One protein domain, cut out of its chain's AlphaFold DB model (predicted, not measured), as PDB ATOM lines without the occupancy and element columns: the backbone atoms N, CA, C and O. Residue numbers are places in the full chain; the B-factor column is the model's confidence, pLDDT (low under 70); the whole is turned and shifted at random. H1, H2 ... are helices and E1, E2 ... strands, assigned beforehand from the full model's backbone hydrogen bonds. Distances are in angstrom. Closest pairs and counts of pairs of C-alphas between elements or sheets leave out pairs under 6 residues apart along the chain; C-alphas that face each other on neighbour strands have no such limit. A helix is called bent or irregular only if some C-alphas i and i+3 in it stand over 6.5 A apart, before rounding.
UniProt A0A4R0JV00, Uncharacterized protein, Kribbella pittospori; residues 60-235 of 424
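This is residues 60 to 235 of the 424 residues of an uncharacterized protein of Kribbella pittospori (UniProt A0A4R0JV00). H1 lies near the middle, makes a helical hairpin with H2 and is crossed by H3, while the long helices H2 and H4 meet near their first residues at an open corner; H5, H6 and the strand E1 form a separate group towards the other end of the longest axis. Residues 161 to 168, at the far end of H4 and just after it, stick out, and the long link 163 to 191 leads back to H5. The printed part has 176 residues, with six named helices and one named strand in the order H1 H2 H3 H4 H5 H6 E1; it is mostly helix, though under half of its residues are in named elements. It is only just loose, close to compact, with a radius of gyration of the C-alphas of 19.0 A and spans of 61 by 44 by 28 A.

H1, residues 60 to 69, touches H2, residues 77 to 98, as a helical hairpin at a steep tilt of 43 degrees, opposite ways; the closest C-alphas are those of Ile 67 and Gly 87, 5.8 A apart, and H2 touches H1 with residues 84 to 88 alone. H3, residues 122 to 132, touches H1 about perpendicular at 83 degrees, the closest C-alphas being Leu 64 and Ser 123 at 6.4 A. H4, residues 142 to 162, touches H2 at a steep tilt of 56 degrees, opposite ways, through its residues 142 to 150 and residues 77 to 81 of H2 alone; the closest C-alphas, of Pro 77 and Arg 147, are 4.7 A apart. H3 and H4 only just touch, with 3 pairs of C-alphas within 8 A, the closest being Trp 127 and Val 142 at 6.8 A. H5, residues 192 to 204, is apart from H4, and only just apart from H1, at 8.0 A. H5 and H6, residues 216 to 220, only just touch, with 3 pairs of C-alphas within 8 A, the closest being Leu 203 and Ala 218 at 5.5 A. E1, residues 227 to 230, pairs with no named strand and is only just apart from H6, at 8.2 A. Every O i to N i+4 pair is within hydrogen-bond range in H2, H4, H5 and H6; H1 has 5 of 6 and H3 5 of 7.

H1 begins at C-alpha 60 (39.241, 32.812, 11.314) and is 13.8 A long. H2 is 31.6 A long, H3 15.8 A, H4 30.7 A, H5 17.9 A, H6 6.0 A and E1 9.8 A. H3 is irregular: C-alphas 125 and 128 are 7.1 A apart. H4 ends at C-alpha 162 (18.952, 26.155, -22.727), and E1 ends at C-alpha 230 (55.005, 31.962, 24.327).

The two C-alphas farthest apart are those of Ser 164 and Pro 233, 64.2 A. The printed part has no cut. The links from H2 to H3, H4 to H5 and H5 to H6 are long. The mean pLDDT of the printed part is 86.2; it is under 70 in residues 112 to 120 and 163 to 172.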
ATOM      1  N   TYR A  60      39.990  32.020  12.302       97.19
ATOM      2  CA  TYR A  60      39.241  32.812  11.314       97.19
ATOM      3  C   TYR A  60      39.630  32.483   9.863       97.19
ATOM      4  O   TYR A  60      38.784  32.600   8.976       97.19
ATOM      5  N   LEU A  61      40.850  31.977   9.626       97.06
ATOM      6  CA  LEU A  61      41.287  31.455   8.325       97.06
ATOM      7  C   LEU A  61      40.549  30.180   7.893       97.06
ATOM      8  O   LEU A  61      40.676  29.782   6.742       97.06
ATOM      9  N   LEU A  62      39.783  29.553   8.789       97.00
ATOM     10  CA  LEU A  62      38.945  28.384   8.508       97.00
ATOM     11  C   LEU A  62      37.458  28.730   8.593       97.00
ATOM     12  O   LEU A  62      36.687  28.335   7.721       97.00
ATOM     13  N   PHE A  63      37.060  29.527   9.589       96.50
ATOM     14  CA  PHE A  63      35.669  29.943   9.749       96.50
ATOM     15  C   PHE A  63      35.136  30.725   8.550       96.50
ATOM     16  O   PHE A  63      34.024  30.471   8.092       96.50
ATOM     17  N   LEU A  64      35.916  31.677   8.033       96.06
ATOM     18  CA  LEU A  64      35.460  32.515   6.929       96.06
ATOM     19  C   LEU A  64      35.293  31.712   5.634       96.06
ATOM     20  O   LEU A  64      34.207  31.783   5.062       96.06
ATOM     21  N   PRO A  65      36.267  30.890   5.194       95.38
ATOM     22  CA  PRO A  65      36.036  29.995   4.065       95.38
ATOM     23  C   PRO A  65      34.807  29.097   4.238       95.38
ATOM     24  O   PRO A  65      34.045  28.941   3.291       95.38
ATOM     25  N   GLN A  66      34.565  28.545   5.433       93.81
ATOM     26  CA  GLN A  66      33.382  27.714   5.695       93.81
ATOM     27  C   GLN A  66      32.077  28.498   5.505       93.81
ATOM     28  O   GLN A  66      31.198  28.043   4.778       93.81
ATOM     29  N   ILE A  67      31.976  29.701   6.082       94.12
ATOM     30  CA  ILE A  67      30.793  30.569   5.955       94.12
ATOM     31  C   ILE A  67      30.535  30.950   4.492       94.12
ATOM     32  O   ILE A  67      29.396  30.894   4.024       94.12
ATOM     33  N   TYR A  68      31.583  31.354   3.771       93.75
ATOM     34  CA  TYR A  68      31.450  31.893   2.417       93.75
ATOM     35  C   TYR A  68      31.316  30.816   1.331       93.75
ATOM     36  O   TYR A  68      30.780  31.112   0.262       93.75
ATOM     37  N   ARG A  69      31.746  29.576   1.605       91.19
ATOM     38  CA  ARG A  69      31.444  28.397   0.773       91.19
ATOM     39  C   ARG A  69      30.019  27.887   0.970       91.19
ATOM     40  O   ARG A  69      29.477  27.292   0.052       91.19
ATOM     41  N   SER A  70      29.417  28.122   2.137       89.81
ATOM     42  CA  SER A  70      28.032  27.728   2.438       89.81
ATOM     43  C   SER A  70      26.997  28.797   2.073       89.81
ATOM     44  O   SER A  70      25.885  28.785   2.604       89.81
ATOM     45  N   LEU A  71      27.365  29.789   1.254       92.00
ATOM     46  CA  LEU A  71      26.392  30.768   0.779       92.00
ATOM     47  C   LEU A  71      25.352  30.085  -0.121       92.00
ATOM     48  O   LEU A  71      25.688  29.102  -0.782       92.00
ATOM     49  N   PRO A  72      24.111  30.600  -0.171       87.81
ATOM     50  CA  PRO A  72      23.088  30.070  -1.065       87.81
ATOM     51  C   PRO A  72      23.576  29.986  -2.519       87.81
ATOM     52  O   PRO A  72      24.348  30.836  -2.967       87.81
ATOM     53  N   SER A  73      23.090  28.987  -3.261       83.62
ATOM     54  CA  SER A  73      23.398  28.769  -4.683       83.62
ATOM     55  C   SER A  73      22.635  29.703  -5.638       83.62
ATOM     56  O   SER A  73      22.669  29.524  -6.851       83.62
ATOM     57  N   SER A  74      21.943  30.711  -5.100       82.81
ATOM     58  CA  SER A  74      21.205  31.731  -5.845       82.81
ATOM     59  C   SER A  74      21.062  33.023  -5.029       82.81
ATOM     60  O   SER A  74      21.193  33.026  -3.802       82.81
ATOM     61  N   GLY A  75      20.787  34.136  -5.714       87.31
ATOM     62  CA  GLY A  75      20.490  35.432  -5.098       87.31
ATOM     63  C   GLY A  75      21.361  36.577  -5.611       87.31
ATOM     64  O   GLY A  75      22.422  36.358  -6.195       87.31
ATOM     65  N   SER A  76      20.908  37.811  -5.370       92.12
ATOM     66  CA  SER A  76      21.643  39.017  -5.766       92.12
ATOM     67  C   SER A  76      22.961  39.165  -4.985       92.12
ATOM     68  O   SER A  76      23.091  38.622  -3.876       92.12
ATOM     69  N   PRO A  77      23.933  39.950  -5.490       91.50
ATOM     70  CA  PRO A  77      25.172  40.245  -4.769       91.50
ATOM     71  C   PRO A  77      24.936  40.758  -3.338       91.50
ATOM     72  O   PRO A  77      25.641  40.363  -2.407       91.50
ATOM     73  N   GLU A  78      23.919  41.602  -3.137       93.12
ATOM     74  CA  GLU A  78      23.529  42.145  -1.832       93.12
ATOM     75  C   GLU A  78      22.974  41.057  -0.912       93.12
ATOM     76  O   GLU A  78      23.327  41.013   0.270       93.12
ATOM     77  N   ALA A  79      22.143  40.154  -1.442       92.81
ATOM     78  CA  ALA A  79      21.576  39.041  -0.686       92.81
ATOM     79  C   ALA A  79      22.661  38.052  -0.227       92.81
ATOM     80  O   ALA A  79      22.642  37.593   0.923       92.81
ATOM     81  N   LEU A  80      23.645  37.767  -1.088       93.56
ATOM     82  CA  LEU A  80      24.805  36.935  -0.761       93.56
ATOM     83  C   LEU A  80      25.696  37.606   0.289       93.56
ATOM     84  O   LEU A  80      26.059  36.977   1.285       93.56
ATOM     85  N   LEU A  81      25.989  38.901   0.127       92.31
ATOM     86  CA  LEU A  81      26.785  39.663   1.091       92.31
ATOM     87  C   LEU A  81      26.098  39.728   2.461       92.31
ATOM     88  O   LEU A  81      26.741  39.533   3.495       92.31
ATOM     89  N   HIS A  82      24.786  39.966   2.484       92.31
ATOM     90  CA  HIS A  82      23.995  39.972   3.708       92.31
ATOM     91  C   HIS A  82      23.958  38.579   4.361       92.31
ATOM     92  O   HIS A  82      24.104  38.466   5.577       92.31
ATOM     93  N   SER A  83      23.853  37.508   3.571       93.38
ATOM     94  CA  SER A  83      23.922  36.130   4.077       93.38
ATOM     95  C   SER A  83      25.286  35.794   4.685       93.38
ATOM     96  O   SER A  83      25.329  35.215   5.773       93.38
ATOM     97  N   GLY A  84      26.386  36.240   4.069       93.31
ATOM     98  CA  GLY A  84      27.733  36.130   4.637       93.31
ATOM     99  C   GLY A  84      27.854  36.859   5.976       93.31
ATOM    100  O   GLY A  84      28.254  36.259   6.973       93.31
ATOM    101  N   ARG A  85      27.379  38.112   6.048       91.44
ATOM    102  CA  ARG A  85      27.348  38.896   7.299       91.44
ATOM    103  C   ARG A  85      26.525  38.224   8.399       91.44
ATOM    104  O   ARG A  85      26.947  38.218   9.552       91.44
ATOM    105  N   ARG A  86      25.379  37.622   8.062       92.44
ATOM    106  CA  ARG A  86      24.589  36.824   9.017       92.44
ATOM    107  C   ARG A  86      25.350  35.585   9.489       92.44
ATOM    108  O   ARG A  86      25.272  35.242  10.664       92.44
ATOM    109  N   GLY A  87      26.087  34.912   8.604       94.19
ATOM    110  CA  GLY A  87      26.979  33.808   8.966       94.19
ATOM    111  C   GLY A  87      28.052  34.229   9.972       94.19
ATOM    112  O   GLY A  87      28.206  33.587  11.008       94.19
ATOM    113  N   GLU A  88      28.721  35.355   9.722       93.88
ATOM    114  CA  GLU A  88      29.711  35.923  10.644       93.88
ATOM    115  C   GLU A  88      29.100  36.331  11.991       93.88
ATOM    116  O   GLU A  88      29.684  36.064  13.040       93.88
ATOM    117  N   GLY A  89      27.902  36.926  11.985       91.94
ATOM    118  CA  GLY A  89      27.172  37.270  13.209       91.94
ATOM    119  C   GLY A  89      26.807  36.041  14.046       91.94
ATOM    120  O   GLY A  89      27.011  36.038  15.259       91.94
ATOM    121  N   ARG A  90      26.342  34.960  13.399       93.38
ATOM    122  CA  ARG A  90      26.074  33.673  14.067       93.38
ATOM    123  C   ARG A  90      27.340  33.077  14.679       93.38
ATOM    124  O   ARG A  90      27.302  32.648  15.827       93.38
ATOM    125  N   LEU A  91      28.461  33.103  13.954       94.31
ATOM    126  CA  LEU A  91      29.756  32.663  14.476       94.31
ATOM    127  C   LEU A  91      30.174  33.478  15.707       94.31
ATOM    128  O   LEU A  91      30.602  32.902  16.705       94.31
ATOM    129  N   ALA A  92      30.052  34.806  15.654       92.31
ATOM    130  CA  ALA A  92      30.401  35.674  16.775       92.31
ATOM    131  C   ALA A  92      29.549  35.367  18.018       92.31
ATOM    132  O   ALA A  92      30.095  35.270  19.117       92.31
ATOM    133  N   ALA A  93      28.240  35.146  17.842       91.94
ATOM    134  CA  ALA A  93      27.343  34.732  18.918       91.94
ATOM    135  C   ALA A  93      27.725  33.354  19.488       91.94
ATOM    136  O   ALA A  93      27.814  33.198  20.702       91.94
ATOM    137  N   GLN A  94      28.030  32.379  18.626       94.19
ATOM    138  CA  GLN A  94      28.455  31.039  19.041       94.19
ATOM    139  C   GLN A  94      29.788  31.058  19.810       94.19
ATOM    140  O   GLN A  94      29.937  30.357  20.808       94.19
ATOM    141  N   LEU A  95      30.754  31.877  19.382       94.44
ATOM    142  CA  LEU A  95      32.018  32.077  20.099       94.44
ATOM    143  C   LEU A  95      31.798  32.767  21.451       94.44
ATOM    144  O   LEU A  95      32.407  32.370  22.442       94.44
ATOM    145  N   ALA A  96      30.940  33.790  21.502       92.12
ATOM    146  CA  ALA A  96      30.617  34.488  22.744       92.12
ATOM    147  C   ALA A  96      29.945  33.553  23.759       92.12
ATOM    148  O   ALA A  96      30.253  33.628  24.946       92.12
ATOM    149  N   GLU A  97      29.087  32.651  23.281       93.12
ATOM    150  CA  GLU A  97      28.466  31.607  24.090       93.12
ATOM    151  C   GLU A  97      29.494  30.613  24.629       93.12
ATOM    152  O   GLU A  97      29.566  30.375  25.834       93.12
ATOM    153  N   HIS A  98      30.332  30.071  23.743       94.31
ATOM    154  CA  HIS A  98      31.342  29.074  24.088       94.31
ATOM    155  C   HIS A  98      32.346  29.584  25.132       94.31
ATOM    156  O   HIS A  98      32.756  28.835  26.012       94.31
ATOM    157  N   TYR A  99      32.699  30.869  25.065       94.31
ATOM    158  CA  TYR A  99      33.645  31.519  25.975       94.31
ATOM    159  C   TYR A  99      32.974  32.376  27.059       94.31
ATOM    160  O   TYR A  99      33.605  33.271  27.625       94.31
ATOM    161  N   ARG A 100      31.694  32.135  27.376       92.06
ATOM    162  CA  ARG A 100      30.977  32.920  28.394       92.06
ATOM    163  C   ARG A 100      31.666  32.866  29.765       92.06
ATOM    164  O   ARG A 100      31.744  33.892  30.439       92.06
ATOM    165  N   ASN A 101      32.186  31.693  30.132       91.44
ATOM    166  CA  ASN A 101      32.814  31.432  31.434       91.44
ATOM    167  C   ASN A 101      34.343  31.606  31.432       91.44
ATOM    168  O   ASN A 101      34.956  31.537  32.488       91.44
ATOM    169  N   ASP A 102      34.950  31.855  30.269       89.94
ATOM    170  CA  ASP A 102      36.392  32.057  30.117       89.94
ATOM    171  C   ASP A 102      36.634  33.241  29.173       89.94
ATOM    172  O   ASP A 102      36.730  33.118  27.945       89.94
ATOM    173  N   ARG A 103      36.653  34.441  29.763       80.19
ATOM    174  CA  ARG A 103      36.759  35.684  28.991       80.19
ATOM    175  C   ARG A 103      38.108  35.823  28.294       80.19
ATOM    176  O   ARG A 103      38.129  36.421  27.213       80.19
ATOM    177  N   ASP A 104      39.167  35.271  28.882       82.69
ATOM    178  CA  ASP A 104      40.531  35.346  28.367       82.69
ATOM    179  C   ASP A 104      40.708  34.424  27.160       82.69
ATOM    180  O   ASP A 104      41.178  34.878  26.112       82.69
ATOM    181  N   ALA A 105      40.208  33.185  27.217       82.88
ATOM    182  CA  ALA A 105      40.187  32.298  26.053       82.88
ATOM    183  C   ALA A 105      39.301  32.846  24.916       82.88
ATOM    184  O   ALA A 105      39.613  32.668  23.732       82.88
ATOM    185  N   GLY A 106      38.239  33.584  25.269       81.31
ATOM    186  CA  GLY A 106      37.372  34.322  24.347       81.31
ATOM    187  C   GLY A 106      37.941  35.646  23.826       81.31
ATOM    188  O   GLY A 106      37.232  36.399  23.143       81.31
ATOM    189  N   ARG A 107      39.193  35.997  24.140       85.94
ATOM    190  CA  ARG A 107      39.837  37.191  23.582       85.94
ATOM    191  C   ARG A 107      40.045  37.013  22.074       85.94
ATOM    192  O   ARG A 107      40.486  35.965  21.598       85.94
ATOM    193  N   GLY A 108      39.721  38.059  21.312       85.25
ATOM    194  CA  GLY A 108      39.849  38.068  19.851       85.25
ATOM    195  C   GLY A 108      38.568  37.759  19.068       85.25
ATOM    196  O   GLY A 108      38.629  37.689  17.842       85.25
ATOM    197  N   ILE A 109      37.410  37.619  19.726       90.44
ATOM    198  CA  ILE A 109      36.113  37.543  19.031       90.44
ATOM    199  C   ILE A 109      35.828  38.870  18.323       90.44
ATOM    200  O   ILE A 109      35.604  39.903  18.959       90.44
ATOM    201  N   ILE A 110      35.796  38.828  16.996       85.88
ATOM    202  CA  ILE A 110      35.380  39.943  16.148       85.88
ATOM    203  C   ILE A 110      33.848  40.002  16.146       85.88
ATOM    204  O   ILE A 110      33.189  38.998  15.888       85.88
ATOM    205  N   GLY A 111      33.280  41.173  16.460       74.62
ATOM    206  CA  GLY A 111      31.824  41.385  16.519       74.62
ATOM    207  C   GLY A 111      31.163  41.111  17.880       74.62
ATOM    208  O   GLY A 111      29.936  41.138  17.964       74.62
ATOM    209  N   ARG A 112      31.947  40.896  18.953       62.53
ATOM    210  CA  ARG A 112      31.481  40.494  20.303       62.53
ATOM    211  C   ARG A 112      30.383  41.384  20.924       62.53
ATOM    212  O   ARG A 112      29.546  40.867  21.652       62.53
ATOM    213  N   ASN A 113      30.367  42.691  20.638       50.50
ATOM    214  CA  ASN A 113      29.480  43.671  21.296       50.50
ATOM    215  C   ASN A 113      28.323  44.176  20.425       50.50
ATOM    216  O   ASN A 113      27.708  45.194  20.739       50.50
ATOM    217  N   THR A 114      28.023  43.511  19.315       46.09
ATOM    218  CA  THR A 114      27.093  44.068  18.331       46.09
ATOM    219  C   THR A 114      25.780  43.324  18.304       46.09
ATOM    220  O   THR A 114      25.620  42.337  17.599       46.09
ATOM    221  N   ARG A 115      24.814  43.891  19.036       41.69
ATOM    222  CA  ARG A 115      23.391  43.634  18.827       41.69
ATOM    223  C   ARG A 115      22.879  44.114  17.470       41.69
ATOM    224  O   ARG A 115      21.745  43.792  17.178       41.69
ATOM    225  N   GLU A 116      23.681  44.770  16.617       39.09
ATOM    226  CA  GLU A 116      23.289  44.876  15.203       39.09
ATOM    227  C   GLU A 116      24.396  45.161  14.177       39.09
ATOM    228  O   GLU A 116      24.326  44.577  13.103       39.09
ATOM    229  N   HIS A 117      25.448  45.956  14.410       37.28
ATOM    230  CA  HIS A 117      26.392  46.301  13.320       37.28
ATOM    231  C   HIS A 117      27.859  46.250  13.757       37.28
ATOM    232  O   HIS A 117      28.384  47.238  14.274       37.28
ATOM    233  N   ALA A 118      28.551  45.125  13.534       45.38
ATOM    234  CA  ALA A 118      30.013  45.109  13.615       45.38
ATOM    235  C   ALA A 118      30.549  46.244  12.726       45.38
ATOM    236  O   ALA A 118      30.316  46.226  11.518       45.38
ATOM    237  N   LYS A 119      31.246  47.239  13.307       54.41
ATOM    238  CA  LYS A 119      31.811  48.368  12.536       54.41
ATOM    239  C   LYS A 119      32.727  47.885  11.403       54.41
ATOM    240  O   LYS A 119      32.903  48.599  10.423       54.41
ATOM    241  N   GLN A 120      33.246  46.659  11.502       68.12
ATOM    242  CA  GLN A 120      33.908  45.950  10.416       68.12
ATOM    243  C   GLN A 120      33.760  44.426  10.618       68.12
ATOM    244  O   GLN A 120      34.118  43.933  11.690       68.12
ATOM    245  N   PRO A 121      33.208  43.669   9.649       82.44
ATOM    246  CA  PRO A 121      33.106  42.211   9.739       82.44
ATOM    247  C   PRO A 121      34.492  41.547   9.644       82.44
ATOM    248  O   PRO A 121      35.428  42.116   9.071       82.44
ATOM    249  N   ALA A 122      34.624  40.333  10.187       89.94
ATOM    250  CA  ALA A 122      35.870  39.565  10.170       89.94
ATOM    251  C   ALA A 122      36.329  39.269   8.736       89.94
ATOM    252  O   ALA A 122      37.530  39.288   8.463       89.94
ATOM    253  N   SER A 123      35.383  39.081   7.808       90.69
ATOM    254  CA  SER A 123      35.673  38.936   6.380       90.69
ATOM    255  C   SER A 123      36.508  40.085   5.837       90.69
ATOM    256  O   SER A 123      37.497  39.820   5.173       90.69
ATOM    257  N   VAL A 124      36.200  41.344   6.160       88.25
ATOM    258  CA  VAL A 124      36.965  42.499   5.650       88.25
ATOM    259  C   VAL A 124      38.401  42.495   6.179       88.25
ATOM    260  O   VAL A 124      39.315  42.838   5.433       88.25
ATOM    261  N   ALA A 125      38.610  42.094   7.435       88.88
ATOM    262  CA  ALA A 125      39.942  42.027   8.032       88.88
ATOM    263  C   ALA A 125      40.797  40.899   7.426       88.88
ATOM    264  O   ALA A 125      41.948  41.129   7.072       88.88
ATOM    265  N   TYR A 126      40.229  39.700   7.273       93.75
ATOM    266  CA  TYR A 126      40.972  38.495   6.883       93.75
ATOM    267  C   TYR A 126      40.981  38.206   5.380       93.75
ATOM    268  O   TYR A 126      41.816  37.418   4.937       93.75
ATOM    269  N   TRP A 127      40.100  38.814   4.574       94.06
ATOM    270  CA  TRP A 127      40.067  38.603   3.115       94.06
ATOM    271  C   TRP A 127      41.442  38.757   2.453       94.06
ATOM    272  O   TRP A 127      41.826  37.893   1.662       94.06
ATOM    273  N   PRO A 128      42.208  39.826   2.765       90.44
ATOM    274  CA  PRO A 128      43.549  40.014   2.227       90.44
ATOM    275  C   PRO A 128      44.483  38.844   2.546       90.44
ATOM    276  O   PRO A 128      45.170  38.350   1.652       90.44
ATOM    277  N   LEU A 129      44.451  38.365   3.793       93.38
ATOM    278  CA  LEU A 129      45.289  37.269   4.270       93.38
ATOM    279  C   LEU A 129      44.883  35.922   3.660       93.38
ATOM    280  O   LEU A 129      45.754  35.164   3.246       93.38
ATOM    281  N   LEU A 130      43.582  35.642   3.525       95.38
ATOM    282  CA  LEU A 130      43.085  34.437   2.845       95.38
ATOM    283  C   LEU A 130      43.649  34.324   1.425       95.38
ATOM    284  O   LEU A 130      44.026  33.237   0.989       95.38
ATOM    285  N   ARG A 131      43.753  35.448   0.713       92.06
ATOM    286  CA  ARG A 131      44.379  35.482  -0.613       92.06
ATOM    287  C   ARG A 131      45.890  35.403  -0.562       92.06
ATOM    288  O   ARG A 131      46.486  34.665  -1.342       92.06
ATOM    289  N   ASN A 132      46.509  36.127   0.371       90.75
ATOM    290  CA  ASN A 132      47.952  36.092   0.555       90.75
ATOM    291  C   ASN A 132      48.451  34.668   0.840       90.75
ATOM    292  O   ASN A 132      49.495  34.301   0.322       90.75
ATOM    293  N   LEU A 133      47.672  33.857   1.563       93.19
ATOM    294  CA  LEU A 133      47.947  32.445   1.851       93.19
ATOM    295  C   LEU A 133      47.465  31.474   0.761       93.19
ATOM    296  O   LEU A 133      47.622  30.263   0.902       93.19
ATOM    297  N   GLY A 134      46.866  31.971  -0.323       92.50
ATOM    298  CA  GLY A 134      46.329  31.138  -1.402       92.50
ATOM    299  C   GLY A 134      45.130  30.270  -0.999       92.50
ATOM    300  O   GLY A 134      44.788  29.338  -1.723       92.50
ATOM    301  N   ILE A 135      44.489  30.564   0.138       94.94
ATOM    302  CA  ILE A 135      43.267  29.888   0.595       94.94
ATOM    303  C   ILE A 135      42.085  30.275  -0.304       94.94
ATOM    304  O   ILE A 135      41.257  29.434  -0.655       94.94
ATOM    305  N   LEU A 136      42.042  31.547  -0.701       93.94
ATOM    306  CA  LEU A 136      41.108  32.090  -1.679       93.94
ATOM    307  C   LEU A 136      41.871  32.547  -2.926       93.94
ATOM    308  O   LEU A 136      42.773  33.381  -2.838       93.94
ATOM    309  N   ARG A 137      41.481  32.035  -4.092       90.19
ATOM    310  CA  ARG A 137      42.014  32.427  -5.403       90.19
ATOM    311  C   ARG A 137      41.274  33.652  -5.953       90.19
ATOM    312  O   ARG A 137      40.143  33.943  -5.567       90.19
ATOM    313  N   GLY A 138      41.916  34.361  -6.880       83.56
ATOM    314  CA  GLY A 138      41.369  35.558  -7.530       83.56
ATOM    315  C   GLY A 138      41.742  36.870  -6.833       83.56
ATOM    316  O   GLY A 138      42.629  36.916  -5.982       83.56
ATOM    317  N   SER A 139      41.070  37.959  -7.199       82.44
ATOM    318  CA  SER A 139      41.342  39.318  -6.707       82.44
ATOM    319  C   SER A 139      40.048  40.018  -6.254       82.44
ATOM    320  O   SER A 139      38.973  39.425  -6.271       82.44
ATOM    321  N   GLY A 140      40.143  41.249  -5.737       86.50
ATOM    322  CA  GLY A 140      38.976  42.068  -5.361       86.50
ATOM    323  C   GLY A 140      38.698  42.144  -3.857       86.50
ATOM    324  O   GLY A 140      39.599  42.026  -3.040       86.50
ATOM    325  N   SER A 141      37.455  42.328  -3.441       89.56
ATOM    326  CA  SER A 141      37.041  42.335  -2.027       89.56
ATOM    327  C   SER A 141      36.022  41.225  -1.769       89.56
ATOM    328  O   SER A 141      35.678  40.482  -2.688       89.56
ATOM    329  N   VAL A 142      35.522  41.108  -0.539       90.12
ATOM    330  CA  VAL A 142      34.377  40.233  -0.240       90.12
ATOM    331  C   VAL A 142      33.137  40.621  -1.058       90.12
ATOM    332  O   VAL A 142      32.426  39.755  -1.553       90.12
ATOM    333  N   THR A 143      32.923  41.921  -1.286       91.00
ATOM    334  CA  THR A 143      31.839  42.425  -2.141       91.00
ATOM    335  C   THR A 143      32.020  41.982  -3.589       91.00
ATOM    336  O   THR A 143      31.056  41.550  -4.212       91.00
ATOM    337  N   GLN A 144      33.251  42.053  -4.112       89.81
ATOM    338  CA  GLN A 144      33.539  41.569  -5.463       89.81
ATOM    339  C   GLN A 144      33.304  40.059  -5.565       89.81
ATOM    340  O   GLN A 144      32.639  39.619  -6.488       89.81
ATOM    341  N   TYR A 145      33.741  39.279  -4.570       91.75
ATOM    342  CA  TYR A 145      33.486  37.838  -4.537       91.75
ATOM    343  C   TYR A 145      31.988  37.504  -4.604       91.75
ATOM    344  O   TYR A 145      31.599  36.643  -5.387       91.75
ATOM    345  N   CYS A 146      31.144  38.188  -3.820       91.88
ATOM    346  CA  CYS A 146      29.693  37.980  -3.865       91.88
ATOM    347  C   CYS A 146      29.088  38.376  -5.219       91.88
ATOM    348  O   CYS A 146      28.163  37.713  -5.677       91.88
ATOM    349  N   ARG A 147      29.618  39.420  -5.869       91.19
ATOM    350  CA  ARG A 147      29.206  39.814  -7.222       91.19
ATOM    351  C   ARG A 147      29.556  38.739  -8.248       91.19
ATOM    352  O   ARG A 147      28.665  38.275  -8.943       91.19
ATOM    353  N   ASP A 148      30.811  38.297  -8.267       89.88
ATOM    354  CA  ASP A 148      31.289  37.254  -9.183       89.88
ATOM    355  C   ASP A 148      30.535  35.932  -8.960       89.88
ATOM    356  O   ASP A 148      30.319  35.146  -9.877       89.88
ATOM    357  N   LEU A 149      30.150  35.649  -7.709       89.81
ATOM    358  CA  LEU A 149      29.352  34.478  -7.356       89.81
ATOM    359  C   LEU A 149      27.916  34.576  -7.896       89.81
ATOM    360  O   LEU A 149      27.450  33.610  -8.491       89.81
ATOM    361  N   ALA A 150      27.252  35.725  -7.736       90.12
ATOM    362  CA  ALA A 150      25.914  35.954  -8.284       90.12
ATOM    363  C   ALA A 150      25.902  35.856  -9.818       90.12
ATOM    364  O   ALA A 150      25.080  35.133 -10.373       90.12
ATOM    365  N   GLU A 151      26.865  36.493 -10.492       89.25
ATOM    366  CA  GLU A 151      27.008  36.433 -11.952       89.25
ATOM    367  C   GLU A 151      27.213  34.988 -12.437       89.25
ATOM    368  O   GLU A 151      26.579  34.538 -13.392       89.25
ATOM    369  N   ALA A 152      28.041  34.208 -11.733       86.50
ATOM    370  CA  ALA A 152      28.228  32.796 -12.050       86.50
ATOM    371  C   ALA A 152      26.927  31.985 -11.915       86.50
ATOM    372  O   ALA A 152      26.691  31.086 -12.723       86.50
ATOM    373  N   TYR A 153      26.080  32.280 -10.925       85.50
ATOM    374  CA  TYR A 153      24.785  31.614 -10.768       85.50
ATOM    375  C   TYR A 153      23.775  32.019 -11.845       85.50
ATOM    376  O   TYR A 153      23.068  31.155 -12.363       85.50
ATOM    377  N   GLU A 154      23.735  33.295 -12.230       85.12
ATOM    378  CA  GLU A 154      22.886  33.781 -13.324       85.12
ATOM    379  C   GLU A 154      23.255  33.110 -14.651       85.12
ATOM    380  O   GLU A 154      22.390  32.558 -15.333       85.12
ATOM    381  N   LEU A 155      24.552  33.050 -14.975       83.88
ATOM    382  CA  LEU A 155      25.054  32.364 -16.168       83.88
ATOM    383  C   LEU A 155      24.730  30.863 -16.157       83.88
ATOM    384  O   LEU A 155      24.384  30.301 -17.198       83.88
ATOM    385  N   ARG A 156      24.823  30.200 -14.997       78.94
ATOM    386  CA  ARG A 156      24.435  28.785 -14.851       78.94
ATOM    387  C   ARG A 156      22.939  28.583 -15.060       78.94
ATOM    388  O   ARG A 156      22.558  27.679 -15.793       78.94
ATOM    389  N   THR A 157      22.112  29.441 -14.468       80.25
ATOM    390  CA  THR A 157      20.650  29.387 -14.610       80.25
ATOM    391  C   THR A 157      20.246  29.574 -16.074       80.25
ATOM    392  O   THR A 157      19.454  28.794 -16.597       80.25
ATOM    393  N   ALA A 158      20.860  30.534 -16.774       80.81
ATOM    394  CA  ALA A 158      20.627  30.754 -18.199       80.81
ATOM    395  C   ALA A 158      21.045  29.548 -19.062       80.81
ATOM    396  O   ALA A 158      20.323  29.173 -19.982       80.81
ATOM    397  N   ARG A 159      22.182  28.904 -18.757       77.12
ATOM    398  CA  ARG A 159      22.632  27.688 -19.462       77.12
ATOM    399  C   ARG A 159      21.733  26.485 -19.199       77.12
ATOM    400  O   ARG A 159      21.428  25.757 -20.135       77.12
ATOM    401  N   SER A 160      21.286  26.299 -17.959       72.75
ATOM    402  CA  SER A 160      20.355  25.226 -17.598       72.75
ATOM    403  C   SER A 160      18.996  25.395 -18.275       72.75
ATOM    404  O   SER A 160      18.362  24.403 -18.599       72.75
ATOM    405  N   ALA A 161      18.552  26.628 -18.527       72.94
ATOM    406  CA  ALA A 161      17.322  26.881 -19.277       72.94
ATOM    407  C   ALA A 161      17.441  26.540 -20.780       72.94
ATOM    408  O   ALA A 161      16.424  26.373 -21.448       72.94
ATOM    409  N   LEU A 162      18.666  26.446 -21.315       71.00
ATOM    410  CA  LEU A 162      18.952  26.155 -22.727       71.00
ATOM    411  C   LEU A 162      19.249  24.669 -23.005       71.00
ATOM    412  O   LEU A 162      19.230  24.262 -24.165       71.00
ATOM    413  N   HIS A 163      19.513  23.863 -21.973       60.75
ATOM    414  CA  HIS A 163      19.821  22.436 -22.094       60.75
ATOM    415  C   HIS A 163      18.832  21.606 -21.266       60.75
ATOM    416  O   HIS A 163      18.729  21.791 -20.057       60.75
ATOM    417  N   SER A 164      18.100  20.694 -21.915       53.34
ATOM    418  CA  SER A 164      17.218  19.735 -21.239       53.34
ATOM    419  C   SER A 164      18.055  18.747 -20.420       53.34
ATOM    420  O   SER A 164      18.803  17.978 -21.015       53.34
ATOM    421  N   GLU A 165      17.932  18.859 -19.097       61.12
ATOM    422  CA  GLU A 165      18.192  17.891 -18.014       61.12
ATOM    423  C   GLU A 165      19.259  16.807 -18.265       61.12
ATOM    424  O   GLU A 165      19.038  15.927 -19.086       61.12
ATOM    425  N   ASP A 166      20.391  16.874 -17.534       51.34
ATOM    426  CA  ASP A 166      21.038  15.708 -16.872       51.34
ATOM    427  C   ASP A 166      22.466  15.949 -16.318       51.34
ATOM    428  O   ASP A 166      23.100  15.012 -15.832       51.34
ATOM    429  N   GLU A 167      23.004  17.178 -16.288       46.62
ATOM    430  CA  GLU A 167      24.265  17.424 -15.563       46.62
ATOM    431  C   GLU A 167      24.034  17.967 -14.141       46.62
ATOM    432  O   GLU A 167      23.354  18.984 -13.972       46.62
ATOM    433  N   PRO A 168      24.611  17.338 -13.093       45.62
ATOM    434  CA  PRO A 168      24.530  17.858 -11.736       45.62
ATOM    435  C   PRO A 168      25.182  19.246 -11.668       45.62
ATOM    436  O   PRO A 168      26.378  19.419 -11.888       45.62
ATOM    437  N   VAL A 169      24.361  20.244 -11.342       51.34
ATOM    438  CA  VAL A 169      24.676  21.683 -11.433       51.34
ATOM    439  C   VAL A 169      25.615  22.173 -10.309       51.34
ATOM    440  O   VAL A 169      26.104  23.306 -10.340       51.34
ATOM    441  N   ASP A 170      25.913  21.322  -9.324       53.25
ATOM    442  CA  ASP A 170      26.625  21.683  -8.092       53.25
ATOM    443  C   ASP A 170      28.110  21.269  -8.137       53.25
ATOM    444  O   ASP A 170      28.576  20.347  -7.467       53.25
ATOM    445  N   GLY A 171      28.877  21.948  -8.993       52.22
ATOM    446  CA  GLY A 171      30.335  21.826  -9.025       52.22
ATOM    447  C   GLY A 171      30.996  22.612  -7.880       52.22
ATOM    448  O   GLY A 171      30.552  23.724  -7.569       52.22
ATOM    449  N   PRO A 172      32.080  22.099  -7.263       56.09
ATOM    450  CA  PRO A 172      32.756  22.790  -6.170       56.09
ATOM    451  C   PRO A 172      33.256  24.168  -6.617       56.09
ATOM    452  O   PRO A 172      33.843  24.312  -7.689       56.09
ATOM    453  N   ASP A 173      33.067  25.194  -5.781       70.38
ATOM    454  CA  ASP A 173      33.621  26.522  -6.054       70.38
ATOM    455  C   ASP A 173      35.158  26.478  -6.031       70.38
ATOM    456  O   ASP A 173      35.795  26.585  -4.980       70.38
ATOM    457  N   HIS A 174      35.758  26.341  -7.216       77.25
ATOM    458  CA  HIS A 174      37.203  26.224  -7.427       77.25
ATOM    459  C   HIS A 174      38.008  27.460  -6.981       77.25
ATOM    460  O   HIS A 174      39.247  27.432  -7.026       77.25
ATOM    461  N   ARG A 175      37.333  28.546  -6.567       86.56
ATOM    462  CA  ARG A 175      37.960  29.722  -5.947       86.56
ATOM    463  C   ARG A 175      38.578  29.391  -4.595       86.56
ATOM    464  O   ARG A 175      39.621  29.953  -4.266       86.56
ATOM    465  N   TRP A 176      37.978  28.488  -3.830       90.44
ATOM    466  CA  TRP A 176      38.524  28.050  -2.552       90.44
ATOM    467  C   TRP A 176      39.413  26.835  -2.748       90.44
ATOM    468  O   TRP A 176      39.113  25.935  -3.532       90.44
ATOM    469  N   VAL A 177      40.514  26.787  -2.009       92.06
ATOM    470  CA  VAL A 177      41.238  25.530  -1.857       92.06
ATOM    471  C   VAL A 177      40.438  24.564  -0.975       92.06
ATOM    472  O   VAL A 177      39.590  24.981  -0.177       92.06
ATOM    473  N   GLU A 178      40.719  23.272  -1.099       91.06
ATOM    474  CA  GLU A 178      40.134  22.265  -0.225       91.06
ATOM    475  C   GLU A 178      40.499  22.543   1.240       91.06
ATOM    476  O   GLU A 178      41.664  22.761   1.590       91.06
ATOM    477  N   LEU A 179      39.463  22.599   2.078       91.62
ATOM    478  CA  LEU A 179      39.569  22.892   3.503       91.62
ATOM    479  C   LEU A 179      39.601  21.574   4.281       91.62
ATOM    480  O   LEU A 179      38.927  20.628   3.867       91.62
ATOM    481  N   PRO A 180      40.289  21.521   5.432       92.56
ATOM    482  CA  PRO A 180      40.176  20.383   6.336       92.56
ATOM    483  C   PRO A 180      38.719  20.206   6.784       92.56
ATOM    484  O   PRO A 180      37.971  21.187   6.898       92.56
ATOM    485  N   GLN A 181      38.321  18.962   7.060       84.12
ATOM    486  CA  GLN A 181      36.958  18.660   7.490       84.12
ATOM    487  C   GLN A 181      36.578  19.470   8.737       84.12
ATOM    488  O   GLN A 181      37.356  19.635   9.685       84.12
ATOM    489  N   ALA A 182      35.356  20.003   8.724       78.88
ATOM    490  CA  ALA A 182      34.803  20.694   9.875       78.88
ATOM    491  C   ALA A 182      34.413  19.651  10.933       78.88
ATOM    492  O   ALA A 182      33.415  18.953  10.787       78.88
ATOM    493  N   GLY A 183      35.227  19.528  11.983       81.19
ATOM    494  CA  GLY A 183      34.875  18.751  13.172       81.19
ATOM    495  C   GLY A 183      33.894  19.492  14.088       81.19
ATOM    496  O   GLY A 183      33.319  20.522  13.727       81.19
ATOM    497  N   GLN A 184      33.746  18.998  15.320       88.31
ATOM    498  CA  GLN A 184      32.965  19.672  16.360       88.31
ATOM    499  C   GLN A 184      33.464  21.110  16.593       88.31
ATOM    500  O   GLN A 184      34.662  21.401  16.534       88.31
ATOM    501  N   PHE A 185      32.542  22.023  16.903       92.62
ATOM    502  CA  PHE A 185      32.897  23.394  17.246       92.62
ATOM    503  C   PHE A 185      33.670  23.454  18.573       92.62
ATOM    504  O   PHE A 185      33.129  23.181  19.640       92.62
ATOM    505  N   THR A 186      34.939  23.852  18.500       93.62
ATOM    506  CA  THR A 186      35.874  23.936  19.640       93.62
ATOM    507  C   THR A 186      36.322  25.371  19.941       93.62
ATOM    508  O   THR A 186      37.451  25.597  20.382       93.62
ATOM    509  N   GLY A 187      35.488  26.367  19.619       95.06
ATOM    510  CA  GLY A 187      35.887  27.771  19.706       95.06
ATOM    511  C   GLY A 187      37.094  28.037  18.805       95.06
ATOM    512  O   GLY A 187      37.115  27.559  17.677       95.06
ATOM    513  N   PHE A 188      38.116  28.731  19.297       96.25
ATOM    514  CA  PHE A 188      39.353  29.044  18.575       96.25
ATOM    515  C   PHE A 188      40.403  27.924  18.540       96.25
ATOM    516  O   PHE A 188      41.343  28.028  17.756       96.25
ATOM    517  N   ARG A 189      40.248  26.845  19.319       95.75
ATOM    518  CA  ARG A 189      41.226  25.745  19.353       95.75
ATOM    519  C   ARG A 189      41.266  25.013  18.012       95.75
ATOM    520  O   ARG A 189      40.224  24.541  17.546       95.75
ATOM    521  N   LEU A 190      42.436  24.915  17.391       96.62
ATOM    522  CA  LEU A 190      42.634  24.160  16.151       96.62
ATOM    523  C   LEU A 190      42.773  22.662  16.460       96.62
ATOM    524  O   LEU A 190      43.369  22.295  17.469       96.62
ATOM    525  N   SER A 191      42.218  21.797  15.605       96.00
ATOM    526  CA  SER A 191      42.627  20.386  15.593       96.00
ATOM    527  C   SER A 191      44.025  20.242  14.981       96.00
ATOM    528  O   SER A 191      44.502  21.156  14.304       96.00
ATOM    529  N   VAL A 192      44.652  19.078  15.165       95.69
ATOM    530  CA  VAL A 192      45.963  18.770  14.570       95.69
ATOM    531  C   VAL A 192      45.930  18.946  13.053       95.69
ATOM    532  O   VAL A 192      46.746  19.692  12.517       95.69
ATOM    533  N   ASP A 193      44.936  18.376  12.369       96.06
ATOM    534  CA  ASP A 193      44.802  18.492  10.910       96.06
ATOM    535  C   ASP A 193      44.617  19.946  10.456       96.06
ATOM    536  O   ASP A 193      45.222  20.393   9.484       96.06
ATOM    537  N   GLN A 194      43.812  20.722  11.191       97.31
ATOM    538  CA  GLN A 194      43.588  22.139  10.905       97.31
ATOM    539  C   GLN A 194      44.869  22.961  11.072       97.31
ATOM    540  O   GLN A 194      45.171  23.817  10.238       97.31
ATOM    541  N   ALA A 195      45.627  22.703  12.136       97.50
ATOM    542  CA  ALA A 195      46.876  23.393  12.414       97.50
ATOM    543  C   ALA A 195      47.975  23.008  11.415       97.50
ATOM    544  O   ALA A 195      48.676  23.884  10.909       97.50
ATOM    545  N   GLN A 196      48.081  21.724  11.057       97.06
ATOM    546  CA  GLN A 196      48.991  21.247  10.015       97.06
ATOM    547  C   GLN A 196      48.662  21.862   8.655       97.06
ATOM    548  O   GLN A 196      49.571  22.331   7.969       97.06
ATOM    549  N   TRP A 197      47.380  21.918   8.295       97.69
ATOM    550  CA  TRP A 197      46.929  22.534   7.053       97.69
ATOM    551  C   TRP A 197      47.250  24.033   7.019       97.69
ATOM    552  O   TRP A 197      47.820  24.516   6.041       97.69
ATOM    553  N   LEU A 198      46.978  24.777   8.101       97.44
ATOM    554  CA  LEU A 198      47.330  26.200   8.186       97.44
ATOM    555  C   LEU A 198      48.844  26.417   8.115       97.44
ATOM    556  O   LEU A 198      49.294  27.271   7.351       97.44
ATOM    557  N   ARG A 199      49.636  25.616   8.841       97.25
ATOM    558  CA  ARG A 199      51.104  25.626   8.749       97.25
ATOM    559  C   ARG A 199      51.563  25.439   7.301       97.25
ATOM    560  O   ARG A 199      52.369  26.227   6.818       97.25
ATOM    561  N   GLN A 200      51.021  24.447   6.594       96.38
ATOM    562  CA  GLN A 200      51.345  24.213   5.184       96.38
ATOM    563  C   GLN A 200      50.978  25.413   4.308       96.38
ATOM    564  O   GLN A 200      51.784  25.801   3.475       96.38
ATOM    565  N   ARG A 201      49.827  26.068   4.522       95.56
ATOM    566  CA  ARG A 201      49.475  27.292   3.779       95.56
ATOM    567  C   ARG A 201      50.512  28.399   3.940       95.56
ATOM    568  O   ARG A 201      50.831  29.028   2.942       95.56
ATOM    569  N   PHE A 202      51.056  28.629   5.135       95.00
ATOM    570  CA  PHE A 202      52.135  29.611   5.317       95.00
ATOM    571  C   PHE A 202      53.430  29.186   4.611       95.00
ATOM    572  O   PHE A 202      54.030  29.991   3.902       95.00
ATOM    573  N   LEU A 203      53.835  27.921   4.755       94.75
ATOM    574  CA  LEU A 203      55.077  27.410   4.165       94.75
ATOM    575  C   LEU A 203      55.022  27.336   2.629       94.75
ATOM    576  O   LEU A 203      56.000  27.669   1.964       94.75
ATOM    577  N   ASP A 204      53.878  26.966   2.048       92.94
ATOM    578  CA  ASP A 204      53.693  26.822   0.597       92.94
ATOM    579  C   ASP A 204      53.902  28.145  -0.153       92.94
ATOM    580  O   ASP A 204      54.371  28.147  -1.295       92.94
ATOM    581  N   ARG A 205      53.600  29.282   0.489       89.94
ATOM    582  CA  ARG A 205      53.828  30.619  -0.085       89.94
ATOM    583  C   ARG A 205      55.299  30.950  -0.257       89.94
ATOM    584  O   ARG A 205      55.639  31.752  -1.121       89.94
ATOM    585  N   GLU A 206      56.153  30.298   0.516       91.38
ATOM    586  CA  GLU A 206      57.594  30.518   0.530       91.38
ATOM    587  C   GLU A 206      58.368  29.243   0.177       91.38
ATOM    588  O   GLU A 206      59.564  29.141   0.436       91.38
ATOM    589  N   ARG A 207      57.717  28.269  -0.478       89.56
ATOM    590  CA  ARG A 207      58.328  26.969  -0.814       89.56
ATOM    591  C   ARG A 207      59.601  27.076  -1.660       89.56
ATOM    592  O   ARG A 207      60.434  26.178  -1.629       89.56
ATOM    593  N   HIS A 208      59.715  28.143  -2.450       90.31
ATOM    594  CA  HIS A 208      60.856  28.421  -3.325       90.31
ATOM    595  C   HIS A 208      61.847  29.417  -2.712       90.31
ATOM    596  O   HIS A 208      62.852  29.736  -3.339       90.31
ATOM    597  N   VAL A 209      61.564  29.917  -1.508       90.44
ATOM    598  CA  VAL A 209      62.429  30.847  -0.786       90.44
ATOM    599  C   VAL A 209      63.423  30.032   0.054       90.44
ATOM    600  O   VAL A 209      62.993  29.170   0.835       90.44
ATOM    601  N   PRO A 210      64.739  30.276  -0.088       91.06
ATOM    602  CA  PRO A 210      65.760  29.676   0.768       91.06
ATOM    603  C   PRO A 210      65.456  29.891   2.256       91.06
ATOM    604  O   PRO A 210      64.924  30.932   2.637       91.06
ATOM    605  N   SER A 211      65.783  28.921   3.114       86.62
ATOM    606  CA  SER A 211      65.439  28.966   4.548       86.62
ATOM    607  C   SER A 211      65.988  30.200   5.271       86.62
ATOM    608  O   SER A 211      65.333  30.722   6.168       86.62
ATOM    609  N   ASP A 212      67.157  30.689   4.861       90.50
ATOM    610  CA  ASP A 212      67.820  31.895   5.370       90.50
ATOM    611  C   ASP A 212      67.197  33.206   4.859       90.50
ATOM    612  O   ASP A 212      67.546  34.281   5.345       90.50
ATOM    613  N   GLN A 213      66.253  33.134   3.916       92.00
ATOM    614  CA  GLN A 213      65.544  34.283   3.340       92.00
ATOM    615  C   GLN A 213      64.033  34.268   3.589       92.00
ATOM    616  O   GLN A 213      63.338  35.201   3.185       92.00
ATOM    617  N   ARG A 214      63.517  33.229   4.253       92.81
ATOM    618  CA  ARG A 214      62.098  33.122   4.605       92.81
ATOM    619  C   ARG A 214      61.651  34.264   5.516       92.81
ATOM    620  O   ARG A 214      62.446  34.851   6.254       92.81
ATOM    621  N   SER A 215      60.356  34.554   5.503       94.12
ATOM    622  CA  SER A 215      59.744  35.407   6.513       94.12
ATOM    623  C   SER A 215      59.883  34.793   7.899       94.12
ATOM    624  O   SER A 215      60.044  33.579   8.069       94.12
ATOM    625  N   LEU A 216      59.773  35.641   8.921       95.19
ATOM    626  CA  LEU A 216      59.848  35.172  10.296       95.19
ATOM    627  C   LEU A 216      58.701  34.203  10.626       95.19
ATOM    628  O   LEU A 216      58.923  33.222  11.324       95.19
ATOM    629  N   VAL A 217      57.499  34.420  10.084       95.00
ATOM    630  CA  VAL A 217      56.367  33.490  10.260       95.00
ATOM    631  C   VAL A 217      56.659  32.117   9.666       95.00
ATOM    632  O   VAL A 217      56.455  31.115  10.346       95.00
ATOM    633  N   ALA A 218      57.158  32.052   8.429       94.56
ATOM    634  CA  ALA A 218      57.502  30.775   7.808       94.56
ATOM    635  C   ALA A 218      58.657  30.079   8.548       94.56
ATOM    636  O   ALA A 218      58.628  28.864   8.723       94.56
ATOM    637  N   TYR A 219      59.639  30.845   9.030       95.06
ATOM    638  CA  TYR A 219      60.732  30.326   9.851       95.06
ATOM    639  C   TYR A 219      60.251  29.755  11.191       95.06
ATOM    640  O   TYR A 219      60.700  28.684  11.587       95.06
ATOM    641  N   LEU A 220      59.343  30.438  11.894       95.44
ATOM    642  CA  LEU A 220      58.826  29.986  13.192       95.44
ATOM    643  C   LEU A 220      57.887  28.778  13.062       95.44
ATOM    644  O   LEU A 220      57.833  27.953  13.968       95.44
ATOM    645  N   LEU A 221      57.214  28.632  11.918       95.94
ATOM    646  CA  LEU A 221      56.353  27.493  11.590       95.94
ATOM    647  C   LEU A 221      57.099  26.292  10.982       95.94
ATOM    648  O   LEU A 221      56.450  25.322  10.579       95.94
ATOM    649  N   ASP A 222      58.429  26.343  10.881       93.38
ATOM    650  CA  ASP A 222      59.204  25.272  10.257       93.38
ATOM    651  C   ASP A 222      59.007  23.925  10.996       93.38
ATOM    652  O   ASP A 222      59.107  23.881  12.225       93.38
ATOM    653  N   PRO A 223      58.727  22.807  10.291       91.81
ATOM    654  CA  PRO A 223      58.493  21.507  10.926       91.81
ATOM    655  C   PRO A 223      59.676  20.960  11.736       91.81
ATOM    656  O   PRO A 223      59.461  20.114  12.602       91.81
ATOM    657  N   GLY A 224      60.903  21.422  11.469       90.44
ATOM    658  CA  GLY A 224      62.093  21.073  12.248       90.44
ATOM    659  C   GLY A 224      62.139  21.730  13.631       90.44
ATOM    660  O   GLY A 224      63.041  21.448  14.417       90.44
ATOM    661  N   ARG A 225      61.183  22.611  13.952       89.25
ATOM    662  CA  ARG A 225      61.052  23.232  15.270       89.25
ATOM    663  C   ARG A 225      60.099  22.433  16.142       89.25
ATOM    664  O   ARG A 225      58.921  22.285  15.832       89.25
ATOM    665  N   HIS A 226      60.612  21.967  17.274       89.62
ATOM    666  CA  HIS A 226      59.857  21.148  18.227       89.62
ATOM    667  C   HIS A 226      59.391  21.921  19.465       89.62
ATOM    668  O   HIS A 226      58.669  21.372  20.296       89.62
ATOM    669  N   THR A 227      59.777  23.194  19.576       93.62
ATOM    670  CA  THR A 227      59.449  24.054  20.713       93.62
ATOM    671  C   THR A 227      58.900  25.392  20.236       93.62
ATOM    672  O   THR A 227      59.458  26.006  19.325       93.62
ATOM    673  N   TRP A 228      57.825  25.847  20.877       95.31
ATOM    674  CA  TRP A 228      57.237  27.170  20.706       95.31
ATOM    675  C   TRP A 228      57.442  28.003  21.973       95.31
ATOM    676  O   TRP A 228      57.228  27.510  23.078       95.31
ATOM    677  N   ILE A 229      57.859  29.261  21.819       94.25
ATOM    678  CA  ILE A 229      58.107  30.166  22.946       94.25
ATOM    679  C   ILE A 229      56.958  31.171  23.040       94.25
ATOM    680  O   ILE A 229      56.791  32.026  22.168       94.25
ATOM    681  N   THR A 230      56.158  31.077  24.100       90.12
ATOM    682  CA  THR A 230      55.005  31.962  24.327       90.12
ATOM    683  C   THR A 230      55.374  33.176  25.167       90.12
ATOM    684  O   THR A 230      56.342  33.166  25.923       90.12
ATOM    685  N   GLY A 231      54.581  34.245  25.050       86.50
ATOM    686  CA  GLY A 231      54.704  35.413  25.929       86.50
ATOM    687  C   GLY A 231      55.913  36.307  25.649       86.50
ATOM    688  O   GLY A 231      56.292  37.096  26.507       86.50
ATOM    689  N   VAL A 232      56.521  36.201  24.465       91.75
ATOM    690  CA  VAL A 232      57.633  37.068  24.053       91.75
ATOM    691  C   VAL A 232      57.106  38.500  23.822       91.75
ATOM    692  O   VAL A 232      56.263  38.676  22.934       91.75
ATOM    693  N   PRO A 233      57.577  39.527  24.562       87.38
ATOM    694  CA  PRO A 233      57.022  40.883  24.484       87.38
ATOM    695  C   PRO A 233      57.274  41.578  23.142       87.38
ATOM    696  O   PRO A 233      56.344  42.137  22.559       87.38
ATOM    697  N   GLN A 234      58.503  41.513  22.625       88.00
ATOM    698  CA  GLN A 234      58.877  42.065  21.321       88.00
ATOM    699  C   GLN A 234      59.586  41.029  20.457       88.00
ATOM    700  O   GLN A 234      60.242  40.115  20.951       88.00
ATOM    701  N   VAL A 235      59.525  41.207  19.137       90.38
ATOM    702  CA  VAL A 235      60.148  40.281  18.177       90.38
ATOM    703  C   VAL A 235      61.650  40.071  18.426       90.38
ATOM    704  O   VAL A 235      62.155  38.960  18.271       90.38
TER     705      VAL A 235